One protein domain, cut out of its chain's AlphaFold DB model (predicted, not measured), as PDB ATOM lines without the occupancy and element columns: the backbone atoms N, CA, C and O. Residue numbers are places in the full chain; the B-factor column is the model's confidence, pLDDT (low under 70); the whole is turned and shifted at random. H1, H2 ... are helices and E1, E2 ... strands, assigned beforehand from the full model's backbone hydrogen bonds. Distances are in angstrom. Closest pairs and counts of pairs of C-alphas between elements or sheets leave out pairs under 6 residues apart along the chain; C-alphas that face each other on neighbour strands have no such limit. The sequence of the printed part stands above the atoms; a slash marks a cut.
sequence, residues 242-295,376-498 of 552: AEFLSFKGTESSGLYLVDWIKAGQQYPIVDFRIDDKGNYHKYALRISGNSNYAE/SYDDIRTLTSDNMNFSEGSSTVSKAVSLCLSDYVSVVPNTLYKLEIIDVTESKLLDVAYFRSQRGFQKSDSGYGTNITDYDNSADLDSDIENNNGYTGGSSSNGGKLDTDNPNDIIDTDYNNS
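What this domain is: This is residues 242 to 295 and 376 to 498 of the 552 residues of an uncharacterized protein of [Eubacterium] siraeum 70/3 (UniProt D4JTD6). Two twisted sheets of five strands face each other as a sandwich, with helix H1 over one face of the sheet E1 E3 E6 E9 E10. At one edge E1 comes near E8 of the other sheet; beyond E10, residues 483 to 484 pair with E5, and the last stretch leads away to little H2. The 177 printed residues have ten named strands and two named helices, in the order E1 to E9, H1, E10, H2; the class is mostly strand, with 77 residues in named elements, under half. One sheet runs E1 E3 E6 E9 E10, all antiparallel, the other E2 E8 E7 E4 E5, mixed. The whole is compact, with a radius of gyration of the C-alphas of 16.1 A and spans of 48 by 48 by 33 A.

How they stand to each other: Look first at the sheet of E1 (residues 242 to 244), E3 (269 to 275), E6 (398 to 404), E9 (450 to 455) and E10 (475 to 480). Across it find N 243 and O 273 at 3.1 A, N 272 and O 401 at 2.9 A, N 400 and O 453 at 2.9 A, and N 477 and O 452 at 2.9 A, within hydrogen-bond range. H1, residues 458 to 467, makes two layers with it, a helix on one face, at a height over the sheet of 10.1 A; it is over E6 and runs along it, at 0 degrees on the local plane. In H1 every O i to N i+4 pair is within hydrogen-bond range; H2, residues 495 to 498, is too short for one. The other sheet holds E2 (255 to 258), E8 (428 to 437), E7 (416 to 423), E4 (283 to 290) and E5 (381 to 384). E2 is parallel to E8, with N 256 and O 434 at 2.8 A; E7 and E8 form a hairpin, with N 419 and O 433 at 2.8 A. Next come N 286 and O 420 at 2.8 A, between E4 and E7, and N 285 and O 383 at 3.0 A, between E4 and E5. Between the sheets, the closest C-alphas of E1 and E8 are those of Ala 242 and Leu 430, 5.5 A apart.

Where its parts are: Find C-alpha 242, where E1 begins, at (170.667, 156.465, 166.863). From C-alpha 428 at (164.283, 159.498, 158.452), E8 runs 27.1 A; E4 measures 23.6 A, E7 23.3 A, E6 20.3 A, E3 20.1 A and H1 14.3 A. H2 ends at C-alpha 498, (162.964, 185.393, 189.669).

The domain as a whole: The C-alphas of Glu 295 and Gly 393 are farthest apart, 50.8 A. Residues 296 to 375 are not printed; across this cut C-alphas 295 and 376 are 16.8 A apart. The links E5 to E6, E6 to E7, E8 to E9 and E10 to H2 are long. The printed part's mean pLDDT is 78.3; residues under 70 include 248 to 254 and 486 to 498.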
ATOM      1  N   ALA A 242     170.882 155.896 165.546       87.38
ATOM      2  CA  ALA A 242     170.667 156.465 166.863       87.38
ATOM      3  C   ALA A 242     170.068 155.410 167.788       87.38
ATOM      4  O   ALA A 242     169.511 154.419 167.319       87.38
ATOM      5  N   GLU A 243     170.211 155.615 169.093       87.56
ATOM      6  CA  GLU A 243     169.667 154.699 170.092       87.56
ATOM      7  C   GLU A 243     169.369 155.432 171.404       87.56
ATOM      8  O   GLU A 243     170.229 156.149 171.930       87.56
ATOM      9  N   PHE A 244     168.183 155.215 171.976       84.62
ATOM     10  CA  PHE A 244     167.883 155.629 173.344       84.62
ATOM     11  C   PHE A 244     168.573 154.725 174.375       84.62
ATOM     12  O   PHE A 244     168.304 153.530 174.485       84.62
ATOM     13  N   LEU A 245     169.424 155.321 175.207       85.00
ATOM     14  CA  LEU A 245     170.220 154.613 176.209       85.00
ATOM     15  C   LEU A 245     169.454 154.420 177.523       85.00
ATOM     16  O   LEU A 245     169.552 153.356 178.137       85.00
ATOM     17  N   SER A 246     168.636 155.396 177.935       80.62
ATOM     18  CA  SER A 246     167.869 155.317 179.193       80.62
ATOM     19  C   SER A 246     166.798 154.226 179.214       80.62
ATOM     20  O   SER A 246     166.276 153.898 180.278       80.62
ATOM     21  N   PHE A 247     166.463 153.659 178.055       74.69
ATOM     22  CA  PHE A 247     165.438 152.629 177.909       74.69
ATOM     23  C   PHE A 247     166.037 151.263 177.529       74.69
ATOM     24  O   PHE A 247     165.369 150.400 176.967       74.69
ATOM     25  N   LYS A 248     167.306 151.002 177.854       62.97
ATOM     26  CA  LYS A 248     167.906 149.682 177.622       62.97
ATOM     27  C   LYS A 248     167.385 148.645 178.623       62.97
ATOM     28  O   LYS A 248     167.588 148.772 179.827       62.97
ATOM     29  N   GLY A 249     166.754 147.582 178.116       48.41
ATOM     30  CA  GLY A 249     166.426 146.385 178.899       48.41
ATOM     31  C   GLY A 249     164.988 145.869 178.761       48.41
ATOM     32  O   GLY A 249     164.019 146.585 178.988       48.41
ATOM     33  N   THR A 250     164.899 144.558 178.516       36.72
ATOM     34  CA  THR A 250     163.730 143.652 178.461       36.72
ATOM     35  C   THR A 250     162.982 143.550 177.125       36.72
ATOM     36  O   THR A 250     162.044 144.274 176.811       36.72
ATOM     37  N   GLU A 251     163.394 142.530 176.369       38.03
ATOM     38  CA  GLU A 251     162.895 142.037 175.080       38.03
ATOM     39  C   GLU A 251     161.428 141.547 175.077       38.03
ATOM     40  O   GLU A 251     161.143 140.443 174.618       38.03
ATOM     41  N   SER A 252     160.456 142.307 175.593       38.44
ATOM     42  CA  SER A 252     159.071 141.809 175.583       38.44
ATOM     43  C   SER A 252     157.980 142.756 175.118       38.44
ATOM     44  O   SER A 252     156.951 142.220 174.710       38.44
ATOM     45  N   SER A 253     158.126 144.085 175.143       48.81
ATOM     46  CA  SER A 253     157.002 144.937 174.700       48.81
ATOM     47  C   SER A 253     157.281 146.444 174.613       48.81
ATOM     48  O   SER A 253     156.335 147.177 174.840       48.81
ATOM     49  N   GLY A 254     158.507 146.922 174.345       63.16
ATOM     50  CA  GLY A 254     158.854 148.313 173.927       63.16
ATOM     51  C   GLY A 254     158.239 149.540 174.652       63.16
ATOM     52  O   GLY A 254     158.487 150.670 174.240       63.16
ATOM     53  N   LEU A 255     157.472 149.344 175.729       70.56
ATOM     54  CA  LEU A 255     156.796 150.338 176.552       70.56
ATOM     55  C   LEU A 255     157.437 150.346 177.939       70.56
ATOM     56  O   LEU A 255     157.266 149.416 178.733       70.56
ATOM     57  N   TYR A 256     158.136 151.431 178.242       76.25
ATOM     58  CA  TYR A 256     158.912 151.599 179.454       76.25
ATOM     59  C   TYR A 256     158.083 152.205 180.574       76.25
ATOM     60  O   TYR A 256     157.525 153.301 180.500       76.25
ATOM     61  N   LEU A 257     158.027 151.458 181.660       78.44
ATOM     62  CA  LEU A 257     157.391 151.847 182.894       78.44
ATOM     63  C   LEU A 257     158.491 152.448 183.787       78.44
ATOM     64  O   LEU A 257     159.288 151.709 184.357       78.44
ATOM     65  N   VAL A 258     158.502 153.779 183.951       78.25
ATOM     66  CA  VAL A 258     159.611 154.491 184.612       78.25
ATOM     67  C   VAL A 258     159.186 155.220 185.893       78.25
ATOM     68  O   VAL A 258     158.188 155.947 185.931       78.25
ATOM     69  N   ASP A 259     159.996 155.067 186.943       81.00
ATOM     70  CA  ASP A 259     160.017 155.938 188.123       81.00
ATOM     71  C   ASP A 259     161.451 156.433 188.356       81.00
ATOM     72  O   ASP A 259     162.273 155.757 188.975       81.00
ATOM     73  N   TRP A 260     161.733 157.634 187.848       77.06
ATOM     74  CA  TRP A 260     163.047 158.276 187.918       77.06
ATOM     75  C   TRP A 260     163.556 158.439 189.353       77.06
ATOM     76  O   TRP A 260     164.736 158.222 189.614       77.06
ATOM     77  N   ILE A 261     162.661 158.715 190.308       76.44
ATOM     78  CA  ILE A 261     163.039 158.892 191.715       76.44
ATOM     79  C   ILE A 261     163.490 157.561 192.323       76.44
ATOM     80  O   ILE A 261     164.498 157.512 193.026       76.44
ATOM     81  N   LYS A 262     162.776 156.462 192.041       74.00
ATOM     82  CA  LYS A 262     163.207 155.119 192.473       74.00
ATOM     83  C   LYS A 262     164.498 154.678 191.784       74.00
ATOM     84  O   LYS A 262     165.284 153.970 192.405       74.00
ATOM     85  N   ALA A 263     164.729 155.122 190.549       69.31
ATOM     86  CA  ALA A 263     165.983 154.914 189.827       69.31
ATOM     87  C   ALA A 263     167.147 155.788 190.350       69.31
ATOM     88  O   ALA A 263     168.248 155.723 189.813       69.31
ATOM     89  N   GLY A 264     166.930 156.590 191.401       71.12
ATOM     90  CA  GLY A 264     167.959 157.429 192.018       71.12
ATOM     91  C   GLY A 264     168.204 158.758 191.303       71.12
ATOM     92  O   GLY A 264     169.132 159.476 191.668       71.12
ATOM     93  N   GLN A 265     167.380 159.110 190.316       75.88
ATOM     94  CA  GLN A 265     167.456 160.384 189.611       75.88
ATOM     95  C   GLN A 265     166.523 161.422 190.245       75.88
ATOM     96  O   GLN A 265     165.441 161.099 190.729       75.88
ATOM     97  N   GLN A 266     166.930 162.692 190.233       77.06
ATOM     98  CA  GLN A 266     166.110 163.801 190.739       77.06
ATOM     99  C   GLN A 266     165.080 164.292 189.710       77.06
ATOM    100  O   GLN A 266     163.998 164.748 190.080       77.06
ATOM    101  N   TYR A 267     165.417 164.182 188.427       83.25
ATOM    102  CA  TYR A 267     164.666 164.713 187.293       83.25
ATOM    103  C   TYR A 267     164.493 163.633 186.214       83.25
ATOM    104  O   TYR A 267     165.213 162.635 186.252       83.25
ATOM    105  N   PRO A 268     163.547 163.794 185.267       87.00
ATOM    106  CA  PRO A 268     163.355 162.853 184.168       87.00
ATOM    107  C   PRO A 268     164.447 163.035 183.105       87.00
ATOM    108  O   PRO A 268     164.235 163.732 182.110       87.00
ATOM    109  N   ILE A 269     165.620 162.447 183.349       86.31
ATOM    110  CA  ILE A 269     166.789 162.556 182.470       86.31
ATOM    111  C   ILE A 269     166.727 161.460 181.413       86.31
ATOM    112  O   ILE A 269     166.600 160.283 181.740       86.31
ATOM    113  N   VAL A 270     166.823 161.852 180.147       89.62
ATOM    114  CA  VAL A 270     166.886 160.932 179.013       89.62
ATOM    115  C   VAL A 270     168.224 161.082 178.310       89.62
ATOM    116  O   VAL A 270     168.615 162.181 177.924       89.62
ATOM    117  N   ASP A 271     168.856 159.938 178.105       89.75
ATOM    118  CA  ASP A 271     170.127 159.747 177.438       89.75
ATOM    119  C   ASP A 271     169.894 159.008 176.123       89.75
ATOM    120  O   ASP A 271     169.198 157.984 176.070       89.75
ATOM    121  N   PHE A 272     170.509 159.501 175.059       90.56
ATOM    122  CA  PHE A 272     170.545 158.840 173.765       90.56
ATOM    123  C   PHE A 272     171.866 159.114 173.059       90.56
ATOM    124  O   PHE A 272     172.579 160.066 173.378       90.56
ATOM    125  N   ARG A 273     172.196 158.267 172.088       92.00
ATOM    126  CA  ARG A 273     173.351 158.477 171.216       92.00
ATOM    127  C   ARG A 273     172.930 158.697 169.777       92.00
ATOM    128  O   ARG A 273     171.921 158.154 169.329       92.00
ATOM    129  N   ILE A 274     173.754 159.449 169.060       92.31
ATOM    130  CA  ILE A 274     173.687 159.610 167.612       92.31
ATOM    131  C   ILE A 274     175.046 159.211 167.048       92.31
ATOM    132  O   ILE A 274     176.075 159.763 167.426       92.31
ATOM    133  N   ASP A 275     175.040 158.261 166.131       90.62
ATOM    134  CA  ASP A 275     176.180 157.828 165.342       90.62
ATOM    135  C   ASP A 275     175.963 158.308 163.908       90.62
ATOM    136  O   ASP A 275     175.319 157.626 163.114       90.62
ATOM    137  N   ASP A 276     176.496 159.481 163.577       83.69
ATOM    138  CA  ASP A 276     176.378 160.054 162.234       83.69
ATOM    139  C   ASP A 276     177.330 159.393 161.242       83.69
ATOM    140  O   ASP A 276     177.079 159.412 160.045       83.69
ATOM    141  N   LYS A 277     178.419 158.788 161.735       77.75
ATOM    142  CA  LYS A 277     179.415 158.075 160.917       77.75
ATOM    143  C   LYS A 277     180.032 158.940 159.802       77.75
ATOM    144  O   LYS A 277     180.541 158.406 158.821       77.75
ATOM    145  N   GLY A 278     180.051 160.265 159.990       74.19
ATOM    146  CA  GLY A 278     180.709 161.222 159.096       74.19
ATOM    147  C   GLY A 278     179.873 161.649 157.887       74.19
ATOM    148  O   GLY A 278     180.450 162.054 156.881       74.19
ATOM    149  N   ASN A 279     178.545 161.552 157.968       78.06
ATOM    150  CA  ASN A 279     177.626 162.004 156.919       78.06
ATOM    151  C   ASN A 279     177.272 163.494 157.015       78.06
ATOM    152  O   ASN A 279     176.743 164.065 156.063       78.06
ATOM    153  N   TYR A 280     177.597 164.142 158.135       86.06
ATOM    154  CA  TYR A 280     177.354 165.563 158.382       86.06
ATOM    155  C   TYR A 280     175.860 165.917 158.420       86.06
ATOM    156  O   TYR A 280     175.434 166.961 157.915       86.06
ATOM    157  N   HIS A 281     175.042 165.035 159.004       87.12
ATOM    158  CA  HIS A 281     173.604 165.253 159.103       87.12
ATOM    159  C   HIS A 281     173.215 166.079 160.335       87.12
ATOM    160  O   HIS A 281     173.970 166.310 161.286       87.12
ATOM    161  N   LYS A 282     171.971 166.547 160.282       89.38
ATOM    162  CA  LYS A 282     171.270 167.275 161.334       89.38
ATOM    163  C   LYS A 282     170.224 166.396 161.991       89.38
ATOM    164  O   LYS A 282     169.493 165.686 161.300       89.38
ATOM    165  N   TYR A 283     170.100 166.522 163.306       92.12
ATOM    166  CA  TYR A 283     169.254 165.650 164.113       92.12
ATOM    167  C   TYR A 283     168.304 166.446 165.003       92.12
ATOM    168  O   TYR A 283     168.599 167.566 165.421       92.12
ATOM    169  N   ALA A 284     167.152 165.850 165.293       89.94
ATOM    170  CA  ALA A 284     166.149 166.401 166.191       89.94
ATOM    171  C   ALA A 284     165.593 165.315 167.111       89.94
ATOM    172  O   ALA A 284     165.498 164.147 166.726       89.94
ATOM    173  N   LEU A 285     165.163 165.728 168.301       93.06
ATOM    174  CA  LEU A 285     164.375 164.894 169.200       93.06
ATOM    175  C   LEU A 285     162.928 165.373 169.173       93.06
ATOM    176  O   LEU A 285     162.654 166.532 169.471       93.06
ATOM    177  N   ARG A 286     161.985 164.483 168.878       90.62
ATOM    178  CA  ARG A 286     160.557 164.783 168.984       90.62
ATOM    179  C   ARG A 286     159.942 164.067 170.179       90.62
ATOM    180  O   ARG A 286     160.164 162.879 170.386       90.62
ATOM    181  N   ILE A 287     159.148 164.802 170.945       91.69
ATOM    182  CA  ILE A 287     158.421 164.338 172.124       91.69
ATOM    183  C   ILE A 287     156.935 164.452 171.820       91.69
ATOM    184  O   ILE A 287     156.487 165.510 171.393       91.69
ATOM    185  N   SER A 288     156.169 163.389 172.047       88.31
ATOM    186  CA  SER A 288     154.717 163.395 171.858       88.31
ATOM    187  C   SER A 288     154.006 162.743 173.042       88.31
ATOM    188  O   SER A 288     154.460 161.716 173.544       88.31
ATOM    189  N   GLY A 289     152.895 163.326 173.497       88.62
ATOM    190  CA  GLY A 289     152.103 162.824 174.626       88.62
ATOM    191  C   GLY A 289     150.709 162.325 174.234       88.62
ATOM    192  O   GLY A 289     150.091 162.838 173.300       88.62
ATOM    193  N   ASN A 290     150.202 161.335 174.974       85.62
ATOM    194  CA  ASN A 290     148.817 160.865 174.926       85.62
ATOM    195  C   ASN A 290     148.304 160.542 176.343       85.62
ATOM    196  O   ASN A 290     148.722 159.576 176.989       85.62
ATOM    197  N   SER A 291     147.365 161.355 176.827       85.25
ATOM    198  CA  SER A 291     146.777 161.243 178.167       85.25
ATOM    199  C   SER A 291     145.487 160.410 178.216       85.25
ATOM    200  O   SER A 291     145.018 160.077 179.306       85.25
ATOM    201  N   ASN A 292     144.943 159.989 177.066       82.56
ATOM    202  CA  ASN A 292     143.655 159.285 176.971       82.56
ATOM    203  C   ASN A 292     143.650 157.918 177.678       82.56
ATOM    204  O   ASN A 292     142.592 157.397 178.023       82.56
ATOM    205  N   TYR A 293     144.830 157.339 177.915       79.06
ATOM    206  CA  TYR A 293     144.999 156.009 178.509       79.06
ATOM    207  C   TYR A 293     145.535 156.043 179.949       79.06
ATOM    208  O   TYR A 293     145.929 155.003 180.483       79.06
ATOM    209  N   ALA A 294     145.535 157.211 180.601       79.00
ATOM    210  CA  ALA A 294     146.179 157.394 181.902       79.00
ATOM    211  C   ALA A 294     145.643 156.463 183.006       79.00
ATOM    212  O   ALA A 294     146.421 155.900 183.780       79.00
ATOM    213  N   GLU A 295     144.328 156.235 183.065       72.25
ATOM    214  CA  GLU A 295     143.730 155.321 184.052       72.25
ATOM    215  C   GLU A 295     144.129 153.856 183.817       72.25
ATOM    216  O   GLU A 295     144.428 153.122 184.764       72.25
ATOM    217  N   SER A 376     147.347 157.421 168.346       83.50
ATOM    218  CA  SER A 376     147.545 158.846 168.036       83.50
ATOM    219  C   SER A 376     148.269 159.552 169.178       83.50
ATOM    220  O   SER A 376     148.008 159.259 170.347       83.50
ATOM    221  N   TYR A 377     149.134 160.504 168.847       84.69
ATOM    222  CA  TYR A 377     149.833 161.357 169.802       84.69
ATOM    223  C   TYR A 377     149.701 162.809 169.346       84.69
ATOM    224  O   TYR A 377     149.992 163.110 168.190       84.69
ATOM    225  N   ASP A 378     149.265 163.688 170.250       74.31
ATOM    226  CA  ASP A 378     148.798 165.029 169.875       74.31
ATOM    227  C   ASP A 378     149.751 166.131 170.378       74.31
ATOM    228  O   ASP A 378     150.061 167.068 169.642       74.31
ATOM    229  N   ASP A 379     150.277 165.996 171.605       76.00
ATOM    230  CA  ASP A 379     151.173 166.974 172.248       76.00
ATOM    231  C   ASP A 379     152.611 166.875 171.718       76.00
ATOM    232  O   ASP A 379     153.533 166.496 172.440       76.00
ATOM    233  N   ILE A 380     152.789 167.180 170.434       84.31
ATOM    234  CA  ILE A 380     154.068 167.079 169.729       84.31
ATOM    235  C   ILE A 380     154.937 168.307 170.033       84.31
ATOM    236  O   ILE A 380     154.463 169.445 169.990       84.31
ATOM    237  N   ARG A 381     156.215 168.069 170.331       86.69
ATOM    238  CA  ARG A 381     157.280 169.069 170.478       86.69
ATOM    239  C   ARG A 381     158.542 168.575 169.805       86.69
ATOM    240  O   ARG A 381     158.968 167.454 170.071       86.69
ATOM    241  N   THR A 382     159.144 169.403 168.965       89.69
ATOM    242  CA  THR A 382     160.408 169.084 168.294       89.69
ATOM    243  C   THR A 382     161.523 169.938 168.877       89.69
ATOM    244  O   THR A 382     161.434 171.163 168.876       89.69
ATOM    245  N   LEU A 383     162.564 169.277 169.372       90.19
ATOM    246  CA  LEU A 383     163.753 169.879 169.953       90.19
ATOM    247  C   LEU A 383     164.916 169.782 168.966       90.19
ATOM    248  O   LEU A 383     165.202 168.706 168.431       90.19
ATOM    249  N   THR A 384     165.598 170.900 168.744       88.25
ATOM    250  CA  THR A 384     166.722 171.034 167.808       88.25
ATOM    251  C   THR A 384     167.877 171.779 168.461       88.25
ATOM    252  O   THR A 384     167.683 172.509 169.422       88.25
ATOM    253  N   SER A 385     169.096 171.610 167.964       85.50
ATOM    254  CA  SER A 385     170.230 172.446 168.365       85.50
ATOM    255  C   SER A 385     171.345 172.312 167.347       85.50
ATOM    256  O   SER A 385     171.575 171.221 166.823       85.50
ATOM    257  N   ASP A 386     172.088 173.393 167.126       84.00
ATOM    258  CA  ASP A 386     173.310 173.348 166.325       84.00
ATOM    259  C   ASP A 386     174.345 172.369 166.895       84.00
ATOM    260  O   ASP A 386     175.068 171.732 166.132       84.00
ATOM    261  N   ASN A 387     174.346 172.143 168.211       85.19
ATOM    262  CA  ASN A 387     175.253 171.193 168.854       85.19
ATOM    263  C   ASN A 387     174.889 169.723 168.569       85.19
ATOM    264  O   ASN A 387     175.751 168.852 168.691       85.19
ATOM    265  N   MET A 388     173.647 169.432 168.155       86.44
ATOM    266  CA  MET A 388     173.244 168.093 167.694       86.44
ATOM    267  C   MET A 388     173.618 167.835 166.228       86.44
ATOM    268  O   MET A 388     173.524 166.699 165.771       86.44
ATOM    269  N   ASN A 389     174.051 168.860 165.491       87.56
ATOM    270  CA  ASN A 389     174.396 168.739 164.081       87.56
ATOM    271  C   ASN A 389     175.854 168.302 163.898       87.56
ATOM    272  O   ASN A 389     176.746 168.675 164.664       87.56
ATOM    273  N   PHE A 390     176.105 167.544 162.835       86.94
ATOM    274  CA  PHE A 390     177.440 167.162 162.399       86.94
ATOM    275  C   PHE A 390     177.822 168.054 161.222       86.94
ATOM    276  O   PHE A 390     177.038 168.256 160.300       86.94
ATOM    277  N   SER A 391     179.007 168.656 161.284       81.25
ATOM    278  CA  SER A 391     179.455 169.643 160.297       81.25
ATOM    279  C   SER A 391     180.624 169.109 159.485       81.25
ATOM    280  O   SER A 391     181.509 168.447 160.031       81.25
ATOM    281  N   GLU A 392     180.650 169.447 158.197       74.75
ATOM    282  CA  GLU A 392     181.764 169.127 157.307       74.75
ATOM    283  C   GLU A 392     183.076 169.705 157.868       74.75
ATOM    284  O   GLU A 392     183.143 170.870 158.270       74.75
ATOM    285  N   GLY A 393     184.117 168.874 157.942       64.62
ATOM    286  CA  GLY A 393     185.409 169.238 158.533       64.62
ATOM    287  C   GLY A 393     185.514 169.059 160.055       64.62
ATOM    288  O   GLY A 393     186.607 169.242 160.591       64.62
ATOM    289  N   SER A 394     184.438 168.665 160.749       75.94
ATOM    290  CA  SER A 394     184.523 168.198 162.139       75.94
ATOM    291  C   SER A 394     185.100 166.780 162.210       75.94
ATOM    292  O   SER A 394     184.837 165.955 161.337       75.94
ATOM    293  N   SER A 395     185.860 166.482 163.267       79.50
ATOM    294  CA  SER A 395     186.302 165.117 163.580       79.50
ATOM    295  C   SER A 395     185.237 164.293 164.305       79.50
ATOM    296  O   SER A 395     185.429 163.095 164.475       79.50
ATOM    297  N   THR A 396     184.130 164.901 164.743       82.94
ATOM    298  CA  THR A 396     183.054 164.220 165.475       82.94
ATOM    299  C   THR A 396     182.339 163.198 164.591       82.94
ATOM    300  O   THR A 396     181.800 163.553 163.545       82.94
ATOM    301  N   VAL A 397     182.273 161.945 165.040       84.31
ATOM    302  CA  VAL A 397     181.574 160.836 164.360       84.31
ATOM    303  C   VAL A 397     180.365 160.327 165.143       84.31
ATOM    304  O   VAL A 397     179.447 159.756 164.546       84.31
ATOM    305  N   SER A 398     180.347 160.573 166.457       90.00
ATOM    306  CA  SER A 398     179.256 160.199 167.355       90.00
ATOM    307  C   SER A 398     179.032 161.272 168.419       90.00
ATOM    308  O   SER A 398     179.945 162.014 168.779       90.00
ATOM    309  N   LYS A 399     177.808 161.353 168.937       91.69
ATOM    310  CA  LYS A 399     177.418 162.252 170.026       91.69
ATOM    311  C   LYS A 399     176.616 161.490 171.072       91.69
ATOM    312  O   LYS A 399     175.732 160.709 170.718       91.69
ATOM    313  N   ALA A 400     176.893 161.746 172.345       91.38
ATOM    314  CA  ALA A 400     176.003 161.397 173.447       91.38
ATOM    315  C   ALA A 400     175.210 162.638 173.848       91.38
ATOM    316  O   ALA A 400     175.788 163.710 174.019       91.38
ATOM    317  N   VAL A 401     173.899 162.496 174.000       90.75
ATOM    318  CA  VAL A 401     173.007 163.580 174.401       90.75
ATOM    319  C   VAL A 401     172.274 163.163 175.662       90.75
ATOM    320  O   VAL A 401     171.610 162.130 175.679       90.75
ATOM    321  N   SER A 402     172.376 163.992 176.695       89.12
ATOM    322  CA  SER A 402     171.634 163.852 177.942       89.12
ATOM    323  C   SER A 402     170.814 165.107 178.188       89.12
ATOM    324  O   SER A 402     171.348 166.219 178.164       89.12
ATOM    325  N   LEU A 403     169.510 164.961 178.412       88.62
ATOM    326  CA  LEU A 403     168.625 166.098 178.657       88.62
ATOM    327  C   LEU A 403     167.563 165.807 179.701       88.62
ATOM    328  O   LEU A 403     167.079 164.686 179.851       88.62
ATOM    329  N   CYS A 404     167.145 166.868 180.379       88.38
ATOM    330  CA  CYS A 404     166.035 166.831 181.310       88.38
ATOM    331  C   CYS A 404     164.714 167.136 180.589       88.38
ATOM    332  O   CYS A 404     164.494 168.252 180.118       88.38
ATOM    333  N   LEU A 405     163.792 166.168 180.525       88.50
ATOM    334  CA  LEU A 405     162.510 166.354 179.827       88.50
ATOM    335  C   LEU A 405     161.666 167.491 180.426       88.50
ATOM    336  O   LEU A 405     160.967 168.187 179.688       88.50
ATOM    337  N   SER A 406     161.739 167.701 181.748       86.25
ATOM    338  CA  SER A 406     160.962 168.743 182.431       86.25
ATOM    339  C   SER A 406     161.400 170.167 182.097       86.25
ATOM    340  O   SER A 406     160.648 171.100 182.368       86.25
ATOM    341  N   ASP A 407     162.559 170.350 181.462       82.19
ATOM    342  CA  ASP A 407     162.979 171.667 180.977       82.19
ATOM    343  C   ASP A 407     162.139 172.111 179.763       82.19
ATOM    344  O   ASP A 407     161.971 173.309 179.531       82.19
ATOM    345  N   TYR A 408     161.549 171.154 179.034       83.69
ATOM    346  CA  TYR A 408     160.823 171.388 177.782       83.69
ATOM    347  C   TYR A 408     159.322 171.101 177.889       83.69
ATOM    348  O   TYR A 408     158.511 171.827 177.312       83.69
ATOM    349  N   VAL A 409     158.914 170.073 178.640       85.31
ATOM    350  CA  VAL A 409     157.505 169.658 178.761       85.31
ATOM    351  C   VAL A 409     157.147 169.256 180.189       85.31
ATOM    352  O   VAL A 409     157.966 168.714 180.921       85.31
ATOM    353  N   SER A 410     155.892 169.464 180.593       84.62
ATOM    354  CA  SER A 410     155.398 168.864 181.838       84.62
ATOM    355  C   SER A 410     155.247 167.355 181.639       84.62
ATOM    356  O   SER A 410     154.445 166.912 180.816       84.62
ATOM    357  N   VAL A 411     155.984 166.561 182.414       87.62
ATOM    358  CA  VAL A 411     155.821 165.105 182.443       87.62
ATOM    359  C   VAL A 411     154.674 164.791 183.396       87.62
ATOM    360  O   VAL A 411     154.796 164.932 184.608       87.62
ATOM    361  N   VAL A 412     153.529 164.404 182.856       87.69
ATOM    362  CA  VAL A 412     152.299 164.145 183.600       87.69
ATOM    363  C   VAL A 412     152.272 162.676 184.043       87.69
ATOM    364  O   VAL A 412     152.567 161.783 183.239       87.69
ATOM    365  N   PRO A 413     151.888 162.381 185.301       83.62
ATOM    366  CA  PRO A 413     151.779 161.009 185.784       83.62
ATOM    367  C   PRO A 413     150.882 160.150 184.890       83.62
ATOM    368  O   PRO A 413     149.791 160.570 184.505       83.62
ATOM    369  N   ASN A 414     151.309 158.916 184.630       79.69
ATOM    370  CA  ASN A 414     150.576 157.896 183.874       79.69
ATOM    371  C   ASN A 414     150.222 158.272 182.427       79.69
ATOM    372  O   ASN A 414     149.500 157.524 181.781       79.69
ATOM    373  N   THR A 415     150.727 159.388 181.905       86.31
ATOM    374  CA  THR A 415     150.573 159.746 180.490       86.31
ATOM    375  C   THR A 415     151.532 158.913 179.649       86.31
ATOM    376  O   THR A 415     152.652 158.633 180.083       86.31
ATOM    377  N   LEU A 416     151.075 158.483 178.472       87.50
ATOM    378  CA  LEU A 416     151.906 157.773 177.510       87.50
ATOM    379  C   LEU A 416     152.720 158.786 176.715       87.50
ATOM    380  O   LEU A 416     152.161 159.734 176.168       87.50
ATOM    381  N   TYR A 417     154.020 158.566 176.637       89.81
ATOM    382  CA  TYR A 417     154.944 159.402 175.895       89.81
ATOM    383  C   TYR A 417     155.626 158.593 174.805       89.81
ATOM    384  O   TYR A 417     155.989 157.436 175.016       89.81
ATOM    385  N   LYS A 418     155.822 159.238 173.662       89.56
ATOM    386  CA  LYS A 418     156.596 158.753 172.526       89.56
ATOM    387  C   LYS A 418     157.758 159.712 172.290       89.56
ATOM    388  O   LYS A 418     157.544 160.919 172.177       89.56
ATOM    389  N   LEU A 419     158.964 159.170 172.226       89.75
ATOM    390  CA  LEU A 419     160.194 159.880 171.897       89.75
ATOM    391  C   LEU A 419     160.720 159.363 170.565       89.75
ATOM    392  O   LEU A 419     160.741 158.155 170.351       89.75
ATOM    393  N   GLU A 420     161.142 160.264 169.687       87.81
ATOM    394  CA  GLU A 420     161.612 159.936 168.340       87.81
ATOM    395  C   GLU A 420     162.914 160.679 168.041       87.81
ATOM    396  O   GLU A 420     162.955 161.907 168.147       87.81
ATOM    397  N   ILE A 421     163.953 159.953 167.627       87.62
ATOM    398  CA  ILE A 421     165.185 160.551 167.101       87.62
ATOM    399  C   ILE A 421     165.069 160.594 165.584       87.62
ATOM    400  O   ILE A 421     164.860 159.566 164.935       87.62
ATOM    401  N   ILE A 422     165.181 161.791 165.021       84.00
ATOM    402  CA  ILE A 422     164.918 162.046 163.608       84.00
ATOM    403  C   ILE A 422     166.182 162.600 162.966       84.00
ATOM    404  O   ILE A 422     166.729 163.602 163.427       84.00
ATOM    405  N   ASP A 423     166.597 161.979 161.869       85.44
ATOM    406  CA  ASP A 423     167.493 162.592 160.900       85.44
ATOM    407  C   ASP A 423     166.686 163.603 160.082       85.44
ATOM    408  O   ASP A 423     165.834 163.250 159.261       85.44
ATOM    409  N   VAL A 424     166.933 164.882 160.343       84.31
ATOM    410  CA  VAL A 424     166.233 165.999 159.701       84.31
ATOM    411  C   VAL A 424     166.691 166.172 158.253       84.31
ATOM    412  O   VAL A 424     165.932 166.670 157.425       84.31
ATOM    413  N   THR A 425     167.912 165.746 157.934       79.12
ATOM    414  CA  THR A 425     168.525 165.925 156.609       79.12
ATOM    415  C   THR A 425     167.869 164.998 155.601       79.12
ATOM    416  O   THR A 425     167.437 165.441 154.539       79.12
ATOM    417  N   GLU A 426     167.715 163.727 155.970       75.25
ATOM    418  CA  GLU A 426     167.067 162.721 155.123       75.25
ATOM    419  C   GLU A 426     165.583 162.506 155.446       75.25
ATOM    420  O   GLU A 426     164.913 161.721 154.776       75.25
ATOM    421  N   SER A 427     165.047 163.201 156.457       71.12
ATOM    422  CA  SER A 427     163.682 163.005 156.965       71.12
ATOM    423  C   SER A 427     163.398 161.550 157.364       71.12
ATOM    424  O   SER A 427     162.323 161.011 157.086       71.12
ATOM    425  N   LYS A 428     164.369 160.899 158.018       75.12
ATOM    426  CA  LYS A 428     164.283 159.498 158.452       75.12
ATOM    427  C   LYS A 428     164.142 159.389 159.964       75.12
ATOM    428  O   LYS A 428     164.779 160.112 160.722       75.12
ATOM    429  N   LEU A 429     163.312 158.445 160.395       76.25
ATOM    430  CA  LEU A 429     163.189 158.061 161.795       76.25
ATOM    431  C   LEU A 429     164.285 157.048 162.129       76.25
ATOM    432  O   LEU A 429     164.361 156.011 161.472       76.25
ATOM    433  N   LEU A 430     165.121 157.359 163.118       80.00
ATOM    434  CA  LEU A 430     166.263 156.520 163.488       80.00
ATOM    435  C   LEU A 430     165.968 155.612 164.675       80.00
ATOM    436  O   LEU A 430     166.347 154.447 164.637       80.00
ATOM    437  N   ASP A 431     165.278 156.124 165.694       82.75
ATOM    438  CA  ASP A 431     164.874 155.325 166.853       82.75
ATOM    439  C   ASP A 431     163.615 155.887 167.526       82.75
ATOM    440  O   ASP A 431     163.306 157.081 167.406       82.75
ATOM    441  N   VAL A 432     162.887 155.019 168.234       83.25
ATOM    442  CA  VAL A 432     161.653 155.347 168.955       83.25
ATOM    443  C   VAL A 432     161.625 154.676 170.319       83.25
ATOM    444  O   VAL A 432     161.757 153.459 170.425       83.25
ATOM    445  N   ALA A 433     161.315 155.450 171.356       84.12
ATOM    446  CA  ALA A 433     161.038 154.924 172.686       84.12
ATOM    447  C   ALA A 433     159.648 155.342 173.169       84.12
ATOM    448  O   ALA A 433     159.242 156.496 173.029       84.12
ATOM    449  N   TYR A 434     158.931 154.407 173.792       84.50
ATOM    450  CA  TYR A 434     157.632 154.669 174.403       84.50
ATOM    451  C   TYR A 434     157.737 154.507 175.903       84.50
ATOM    452  O   TYR A 434     158.170 153.465 176.376       84.50
ATOM    453  N   PHE A 435     157.319 155.497 176.679       86.06
ATOM    454  CA  PHE A 435     157.401 155.395 178.129       86.06
ATOM    455  C   PHE A 435     156.197 156.014 178.823       86.06
ATOM    456  O   PHE A 435     155.446 156.801 178.254       86.06
ATOM    457  N   ARG A 436     156.035 155.687 180.102       85.06
ATOM    458  CA  ARG A 436     155.199 156.468 181.007       85.06
ATOM    459  C   ARG A 436     155.862 156.657 182.356       85.06
ATOM    460  O   ARG A 436     156.482 155.742 182.900       85.06
ATOM    461  N   SER A 437     155.663 157.835 182.939       83.50
ATOM    462  CA  SER A 437     156.182 158.145 184.271       83.50
ATOM    463  C   SER A 437     155.159 157.826 185.359       83.50
ATOM    464  O   SER A 437     153.962 158.042 185.173       83.50
ATOM    465  N   GLN A 438     155.595 157.280 186.499       79.50
ATOM    466  CA  GLN A 438     154.737 157.168 187.694       79.50
ATOM    467  C   GLN A 438     154.462 158.539 188.316       79.50
ATOM    468  O   GLN A 438     153.372 158.788 188.836       79.50
ATOM    469  N   ARG A 439     155.470 159.409 188.296       79.19
ATOM    470  CA  ARG A 439     155.448 160.702 188.969       79.19
ATOM    471  C   ARG A 439     155.282 161.826 187.963       79.19
ATOM    472  O   ARG A 439     155.560 161.678 186.780       79.19
ATOM    473  N   GLY A 440     154.787 162.941 188.476       84.50
ATOM    474  CA  GLY A 440     154.629 164.159 187.709       84.50
ATOM    475  C   GLY A 440     155.836 165.054 187.910       84.50
ATOM    476  O   GLY A 440     156.292 165.207 189.041       84.50
ATOM    477  N   PHE A 441     156.302 165.668 186.833       84.06
ATOM    478  CA  PHE A 441     157.313 166.710 186.847       84.06
ATOM    479  C   PHE A 441     156.720 167.912 186.132       84.06
ATOM    480  O   PHE A 441     156.383 167.844 184.949       84.06
ATOM    481  N   GLN A 442     156.521 168.994 186.878       83.44
ATOM    482  CA  GLN A 442     156.091 170.242 186.268       83.44
ATOM    483  C   GLN A 442     157.203 170.762 185.374       83.44
ATOM    484  O   GLN A 442     158.382 170.592 185.682       83.44
ATOM    485  N   LYS A 443     156.808 171.405 184.278       82.56
ATOM    486  CA  LYS A 443     157.754 172.119 183.442       82.56
ATOM    487  C   LYS A 443     158.456 173.193 184.276       82.56
ATOM    488  O   LYS A 443     157.799 174.086 184.811       82.56
ATOM    489  N   SER A 444     159.767 173.086 184.411       74.81
ATOM    490  CA  SER A 444     160.588 173.990 185.216       74.81
ATOM    491  C   SER A 444     162.029 173.912 184.751       74.81
ATOM    492  O   SER A 444     162.445 172.866 184.267       74.81
ATOM    493  N   ASP A 445     162.800 174.973 184.964       73.69
ATOM    494  CA  ASP A 445     164.243 174.900 184.775       73.69
ATOM    495  C   ASP A 445     164.878 174.030 185.867       73.69
ATOM    496  O   ASP A 445     164.945 174.425 187.032       73.69
ATOM    497  N   SER A 446     165.315 172.827 185.501       72.81
ATOM    498  CA  SER A 446     165.978 171.906 186.426       72.81
ATOM    499  C   SER A 446     167.390 172.356 186.817       72.81
ATOM    500  O   SER A 446     167.953 171.824 187.776       72.81
ATOM    501  N   GLY A 447     167.978 173.302 186.070       69.94
ATOM    502  CA  GLY A 447     169.395 173.665 186.154       69.94
ATOM    503  C   GLY A 447     170.337 172.597 185.583       69.94
ATOM    504  O   GLY A 447     171.550 172.793 185.601       69.94
ATOM    505  N   TYR A 448     169.792 171.481 185.084       72.00
ATOM    506  CA  TYR A 448     170.530 170.425 184.396       72.00
ATOM    507  C   TYR A 448     170.745 170.782 182.920       72.00
ATOM    508  O   TYR A 448     171.858 170.668 182.412       72.00
ATOM    509  N   GLY A 449     169.696 171.270 182.248       70.94
ATOM    510  CA  GLY A 449     169.749 171.672 180.848       70.94
ATOM    511  C   GLY A 449     169.931 170.486 179.906       70.94
ATOM    512  O   GLY A 449     169.274 169.445 180.020       70.94
ATOM    513  N   THR A 450     170.806 170.655 178.921       81.94
ATOM    514  CA  THR A 450     171.203 169.597 177.994       81.94
ATOM    515  C   THR A 450     172.719 169.538 177.918       81.94
ATOM    516  O   THR A 450     173.391 170.564 177.810       81.94
ATOM    517  N   ASN A 451     173.251 168.323 178.010       86.81
ATOM    518  CA  ASN A 451     174.661 168.034 177.840       86.81
ATOM    519  C   ASN A 451     174.840 167.231 176.555       86.81
ATOM    520  O   ASN A 451     174.222 166.178 176.384       86.81
ATOM    521  N   ILE A 452     175.666 167.752 175.651       88.62
ATOM    522  CA  ILE A 452     176.035 167.082 174.409       88.62
ATOM    523  C   ILE A 452     177.541 166.869 174.441       88.62
ATOM    524  O   ILE A 452     178.315 167.832 174.508       88.62
ATOM    525  N   THR A 453     177.927 165.599 174.387       89.50
ATOM    526  CA  THR A 453     179.318 165.163 174.366       89.50
ATOM    527  C   THR A 453     179.670 164.637 172.984       89.50
ATOM    528  O   THR A 453     179.061 163.683 172.499       89.50
ATOM    529  N   ASP A 454     180.689 165.240 172.384       89.44
ATOM    530  CA  ASP A 454     181.193 164.910 171.059       89.44
ATOM    531  C   ASP A 454     182.302 163.862 171.133       89.44
ATOM    532  O   ASP A 454     183.253 164.008 171.902       89.44
ATOM    533  N   TYR A 455     182.211 162.845 170.281       87.44
ATOM    534  CA  TYR A 455     183.205 161.788 170.141       87.44
ATOM    535  C   TYR A 455     183.727 161.751 168.712       87.44
ATOM    536  O   TYR A 455     182.959 161.686 167.751       87.44
ATOM    537  N   ASP A 456     185.046 161.762 168.571       84.31
ATOM    538  CA  ASP A 456     185.756 161.531 167.312       84.31
ATOM    539  C   ASP A 456     185.920 160.036 166.985       84.31
ATOM    540  O   ASP A 456     186.239 159.671 165.854       84.31
ATOM    541  N   ASN A 457     185.614 159.165 167.948       81.88
ATOM    542  CA  ASN A 457     185.618 157.718 167.801       81.88
ATOM    543  C   ASN A 457     184.433 157.082 168.546       81.88
ATOM    544  O   ASN A 457     184.280 157.229 169.758       81.88
ATOM    545  N   SER A 458     183.606 156.311 167.829       82.12
ATOM    546  CA  SER A 458     182.427 155.670 168.425       82.12
ATOM    547  C   SER A 458     182.778 154.613 169.478       82.12
ATOM    548  O   SER A 458     181.983 154.383 170.380       82.12
ATOM    549  N   ALA A 459     183.967 154.004 169.408       81.94
ATOM    550  CA  ALA A 459     184.394 153.010 170.395       81.94
ATOM    551  C   ALA A 459     184.618 153.616 171.793       81.94
ATOM    552  O   ALA A 459     184.415 152.938 172.800       81.94
ATOM    553  N   ASP A 460     185.004 154.892 171.869       83.06
ATOM    554  CA  ASP A 460     185.179 155.585 173.149       83.06
ATOM    555  C   ASP A 460     183.821 155.897 173.790       83.06
ATOM    556  O   ASP A 460     183.653 155.750 175.002       83.06
ATOM    557  N   LEU A 461     182.815 156.220 172.968       87.12
ATOM    558  CA  LEU A 461     181.431 156.330 173.420       87.12
ATOM    559  C   LEU A 461     180.884 154.977 173.895       87.12
ATOM    560  O   LEU A 461     180.268 154.910 174.958       87.12
ATOM    561  N   ASP A 462     181.121 153.899 173.144       84.75
ATOM    562  CA  ASP A 462     180.719 152.548 173.552       84.75
ATOM    563  C   ASP A 462     181.323 152.192 174.922       84.75
ATOM    564  O   ASP A 462     180.605 151.767 175.827       84.75
ATOM    565  N   SER A 463     182.614 152.474 175.119       83.25
ATOM    566  CA  SER A 463     183.306 152.277 176.397       83.25
ATOM    567  C   SER A 463     182.683 153.086 177.542       83.25
ATOM    568  O   SER A 463     182.493 152.558 178.640       83.25
ATOM    569  N   ASP A 464     182.330 154.353 177.315       82.06
ATOM    570  CA  ASP A 464     181.692 155.179 178.345       82.06
ATOM    571  C   ASP A 464     180.291 154.687 178.718       82.06
ATOM    572  O   ASP A 464     179.921 154.739 179.896       82.06
ATOM    573  N   ILE A 465     179.526 154.191 177.739       84.00
ATOM    574  CA  ILE A 465     178.200 153.599 177.952       84.00
ATOM    575  C   ILE A 465     178.324 152.300 178.753       84.00
ATOM    576  O   ILE A 465     177.621 152.125 179.748       84.00
ATOM    577  N   GLU A 466     179.218 151.396 178.348       82.31
ATOM    578  CA  GLU A 466     179.400 150.088 178.989       82.31
ATOM    579  C   GLU A 466     179.897 150.207 180.433       82.31
ATOM    580  O   GLU A 466     179.471 149.450 181.308       82.31
ATOM    581  N   ASN A 467     180.768 151.181 180.696       76.69
ATOM    582  CA  ASN A 467     181.358 151.396 182.015       76.69
ATOM    583  C   ASN A 467     180.578 152.394 182.885       76.69
ATOM    584  O   ASN A 467     180.928 152.582 184.050       76.69
ATOM    585  N   ASN A 468     179.516 153.011 182.352       73.38
ATOM    586  CA  ASN A 468     178.733 154.053 183.021       73.38
ATOM    587  C   ASN A 468     179.611 155.213 183.544       73.38
ATOM    588  O   ASN A 468     179.459 155.683 184.673       73.38
ATOM    589  N   ASN A 469     180.558 155.662 182.714       69.69
ATOM    590  CA  ASN A 469     181.582 156.645 183.088       69.69
ATOM    591  C   ASN A 469     181.102 158.106 183.024       69.69
ATOM    592  O   ASN A 469     181.889 159.017 183.261       69.69
ATOM    593  N   GLY A 470     179.831 158.365 182.697       70.44
ATOM    594  CA  GLY A 470     179.307 159.732 182.587       70.44
ATOM    595  C   GLY A 470     179.855 160.512 181.386       70.44
ATOM    596  O   GLY A 470     180.006 161.728 181.469       70.44
ATOM    597  N   TYR A 471     180.148 159.811 180.286       81.56
ATOM    598  CA  TYR A 471     180.579 160.383 179.005       81.56
ATOM    599  C   TYR A 471     181.886 161.201 179.070       81.56
ATOM    600  O   TYR A 471     181.997 162.278 178.488       81.56
ATOM    601  N   THR A 472     182.878 160.715 179.821       72.94
ATOM    602  CA  THR A 472     184.167 161.402 180.042       72.94
ATOM    603  C   THR A 472     185.172 161.286 178.895       72.94
ATOM    604  O   THR A 472     186.163 162.014 178.888       72.94
ATOM    605  N   GLY A 473     184.957 160.364 177.959       58.88
ATOM    606  CA  GLY A 473     185.823 160.100 176.812       58.88
ATOM    607  C   GLY A 473     185.642 161.065 175.640       58.88
ATOM    608  O   GLY A 473     186.429 161.011 174.702       58.88
ATOM    609  N   GLY A 474     184.643 161.952 175.684       63.53
ATOM    610  CA  GLY A 474     184.380 162.936 174.632       63.53
ATOM    611  C   GLY A 474     184.512 164.393 175.090       63.53
ATOM    612  O   GLY A 474     184.764 164.700 176.256       63.53
ATOM    613  N   SER A 475     184.332 165.321 174.150       74.44
ATOM    614  CA  SER A 475     184.360 166.766 174.408       74.44
ATOM    615  C   SER A 475     182.952 167.280 174.701       74.44
ATOM    616  O   SER A 475     182.098 167.285 173.820       74.44
ATOM    617  N   SER A 476     182.697 167.714 175.938       71.44
ATOM    618  CA  SER A 476     181.375 168.200 176.355       71.44
ATOM    619  C   SER A 476     181.178 169.687 176.062       71.44
ATOM    620  O   SER A 476     182.024 170.530 176.368       71.44
ATOM    621  N   SER A 477     180.009 170.014 175.516       62.72
ATOM    622  CA  SER A 477     179.491 171.378 175.440       62.72
ATOM    623  C   SER A 477     178.401 171.544 176.501       62.72
ATOM    624  O   SER A 477     177.217 171.307 176.273       62.72
ATOM    625  N   ASN A 478     178.814 171.913 177.714       55.91
ATOM    626  CA  ASN A 478     177.877 172.143 178.811       55.91
ATOM    627  C   ASN A 478     177.215 173.522 178.687       55.91
ATOM    628  O   ASN A 478     177.913 174.535 178.606       55.91
ATOM    629  N   GLY A 479     175.881 173.566 178.786       50.91
ATOM    630  CA  GLY A 479     175.165 174.766 179.239       50.91
ATOM    631  C   GLY A 479     174.128 175.380 178.296       50.91
ATOM    632  O   GLY A 479     173.626 176.455 178.610       50.91
ATOM    633  N   GLY A 480     173.784 174.738 177.175       63.28
ATOM    634  CA  GLY A 480     172.700 175.193 176.293       63.28
ATOM    635  C   GLY A 480     171.405 174.404 176.501       63.28
ATOM    636  O   GLY A 480     171.447 173.188 176.680       63.28
ATOM    637  N   LYS A 481     170.246 175.075 176.455       73.38
ATOM    638  CA  LYS A 481     168.961 174.399 176.204       73.38
ATOM    639  C   LYS A 481     168.830 174.156 174.701       73.38
ATOM    640  O   LYS A 481     169.317 174.957 173.907       73.38
ATOM    641  N   LEU A 482     168.193 173.054 174.320       82.88
ATOM    642  CA  LEU A 482     167.779 172.814 172.945       82.88
ATOM    643  C   LEU A 482     166.735 173.863 172.546       82.88
ATOM    644  O   LEU A 482     165.872 174.239 173.346       82.88
ATOM    645  N   ASP A 483     166.805 174.307 171.299       82.44
ATOM    646  CA  ASP A 483     165.750 175.090 170.678       82.44
ATOM    647  C   ASP A 483     164.491 174.234 170.546       82.44
ATOM    648  O   ASP A 483     164.559 173.006 170.437       82.44
ATOM    649  N   THR A 484     163.330 174.879 170.526       79.56
ATOM    650  CA  THR A 484     162.051 174.198 170.320       79.56
ATOM    651  C   THR A 484     161.284 174.851 169.175       79.56
ATOM    652  O   THR A 484     161.468 176.031 168.864       79.56
ATOM    653  N   ASP A 485     160.380 174.088 168.571       76.56
ATOM    654  CA  ASP A 485     159.423 174.566 167.570       76.56
ATOM    655  C   ASP A 485     158.439 175.633 168.092       76.56
ATOM    656  O   ASP A 485     157.803 176.331 167.298       76.56
ATOM    657  N   ASN A 486     158.343 175.819 169.409       69.00
ATOM    658  CA  ASN A 486     157.567 176.874 170.048       69.00
ATOM    659  C   ASN A 486     158.436 177.652 171.057       69.00
ATOM    660  O   ASN A 486     158.656 177.182 172.170       69.00
ATOM    661  N   PRO A 487     158.850 178.895 170.755       62.16
ATOM    662  CA  PRO A 487     159.758 179.672 171.606       62.16
ATOM    663  C   PRO A 487     159.286 179.856 173.057       62.16
ATOM    664  O   PRO A 487     160.106 179.964 173.962       62.16
ATOM    665  N   ASN A 488     157.968 179.835 173.303       61.19
ATOM    666  CA  ASN A 488     157.396 179.915 174.656       61.19
ATOM    667  C   ASN A 488     157.652 178.656 175.495       61.19
ATOM    668  O   ASN A 488     157.356 178.630 176.690       61.19
ATOM    669  N   ASP A 489     158.142 177.588 174.864       58.41
ATOM    670  CA  ASP A 489     158.469 176.350 175.536       58.41
ATOM    671  C   ASP A 489     159.868 176.336 176.157       58.41
ATOM    672  O   ASP A 489     160.143 175.449 176.964       58.41
ATOM    673  N   ILE A 490     160.708 177.327 175.871       60.34
ATOM    674  CA  ILE A 490     161.972 177.518 176.580       60.34
ATOM    675  C   ILE A 490     161.674 178.361 177.819       60.34
ATOM    676  O   ILE A 490     161.265 179.516 177.716       60.34
ATOM    677  N   ILE A 491     161.861 177.789 179.010       61.09
ATOM    678  CA  ILE A 491     161.829 178.587 180.241       61.09
ATOM    679  C   ILE A 491     163.114 179.418 180.276       61.09
ATOM    680  O   ILE A 491     164.186 178.885 180.585       61.09
ATOM    681  N   ASP A 492     162.977 180.693 179.909       49.25
ATOM    682  CA  ASP A 492     164.035 181.701 179.897       49.25
ATOM    683  C   ASP A 492     164.470 182.052 181.328       49.25
ATOM    684  O   ASP A 492     163.657 182.356 182.209       49.25
ATOM    685  N   THR A 493     165.774 181.968 181.570       49.41
ATOM    686  CA  THR A 493     166.431 182.279 182.836       49.41
ATOM    687  C   THR A 493     166.820 183.749 182.882       49.41
ATOM    688  O   THR A 493     167.987 184.094 183.048       49.41
ATOM    689  N   ASP A 494     165.833 184.641 182.923       44.88
ATOM    690  CA  ASP A 494     166.046 185.942 183.562       44.88
ATOM    691  C   ASP A 494     166.091 185.732 185.093       44.88
ATOM    692  O   ASP A 494     165.218 186.129 185.872       44.88
ATOM    693  N   TYR A 495     167.147 185.042 185.541       44.53
ATOM    694  CA  TYR A 495     167.419 184.625 186.921       44.53
ATOM    695  C   TYR A 495     167.412 185.820 187.897       44.53
ATOM    696  O   TYR A 495     167.066 185.676 189.072       44.53
ATOM    697  N   ASN A 496     167.694 187.030 187.396       45.81
ATOM    698  CA  ASN A 496     167.645 188.277 188.162       45.81
ATOM    699  C   ASN A 496     166.222 188.756 188.509       45.81
ATOM    700  O   ASN A 496     166.050 189.402 189.540       45.81
ATOM    701  N   ASN A 497     165.198 188.423 187.716       44.78
ATOM    702  CA  ASN A 497     163.806 188.785 188.026       44.78
ATOM    703  C   ASN A 497     163.108 187.748 188.924       44.78
ATOM    704  O   ASN A 497     162.165 188.082 189.642       44.78
ATOM    705  N   SER A 498     163.578 186.497 188.919       46.09
ATOM    706  CA  SER A 498     162.964 185.393 189.669       46.09
ATOM    707  C   SER A 498     163.249 185.465 191.175       46.09
ATOM    708  O   SER A 498     162.324 185.361 191.978       46.09
TER     709      SER A 498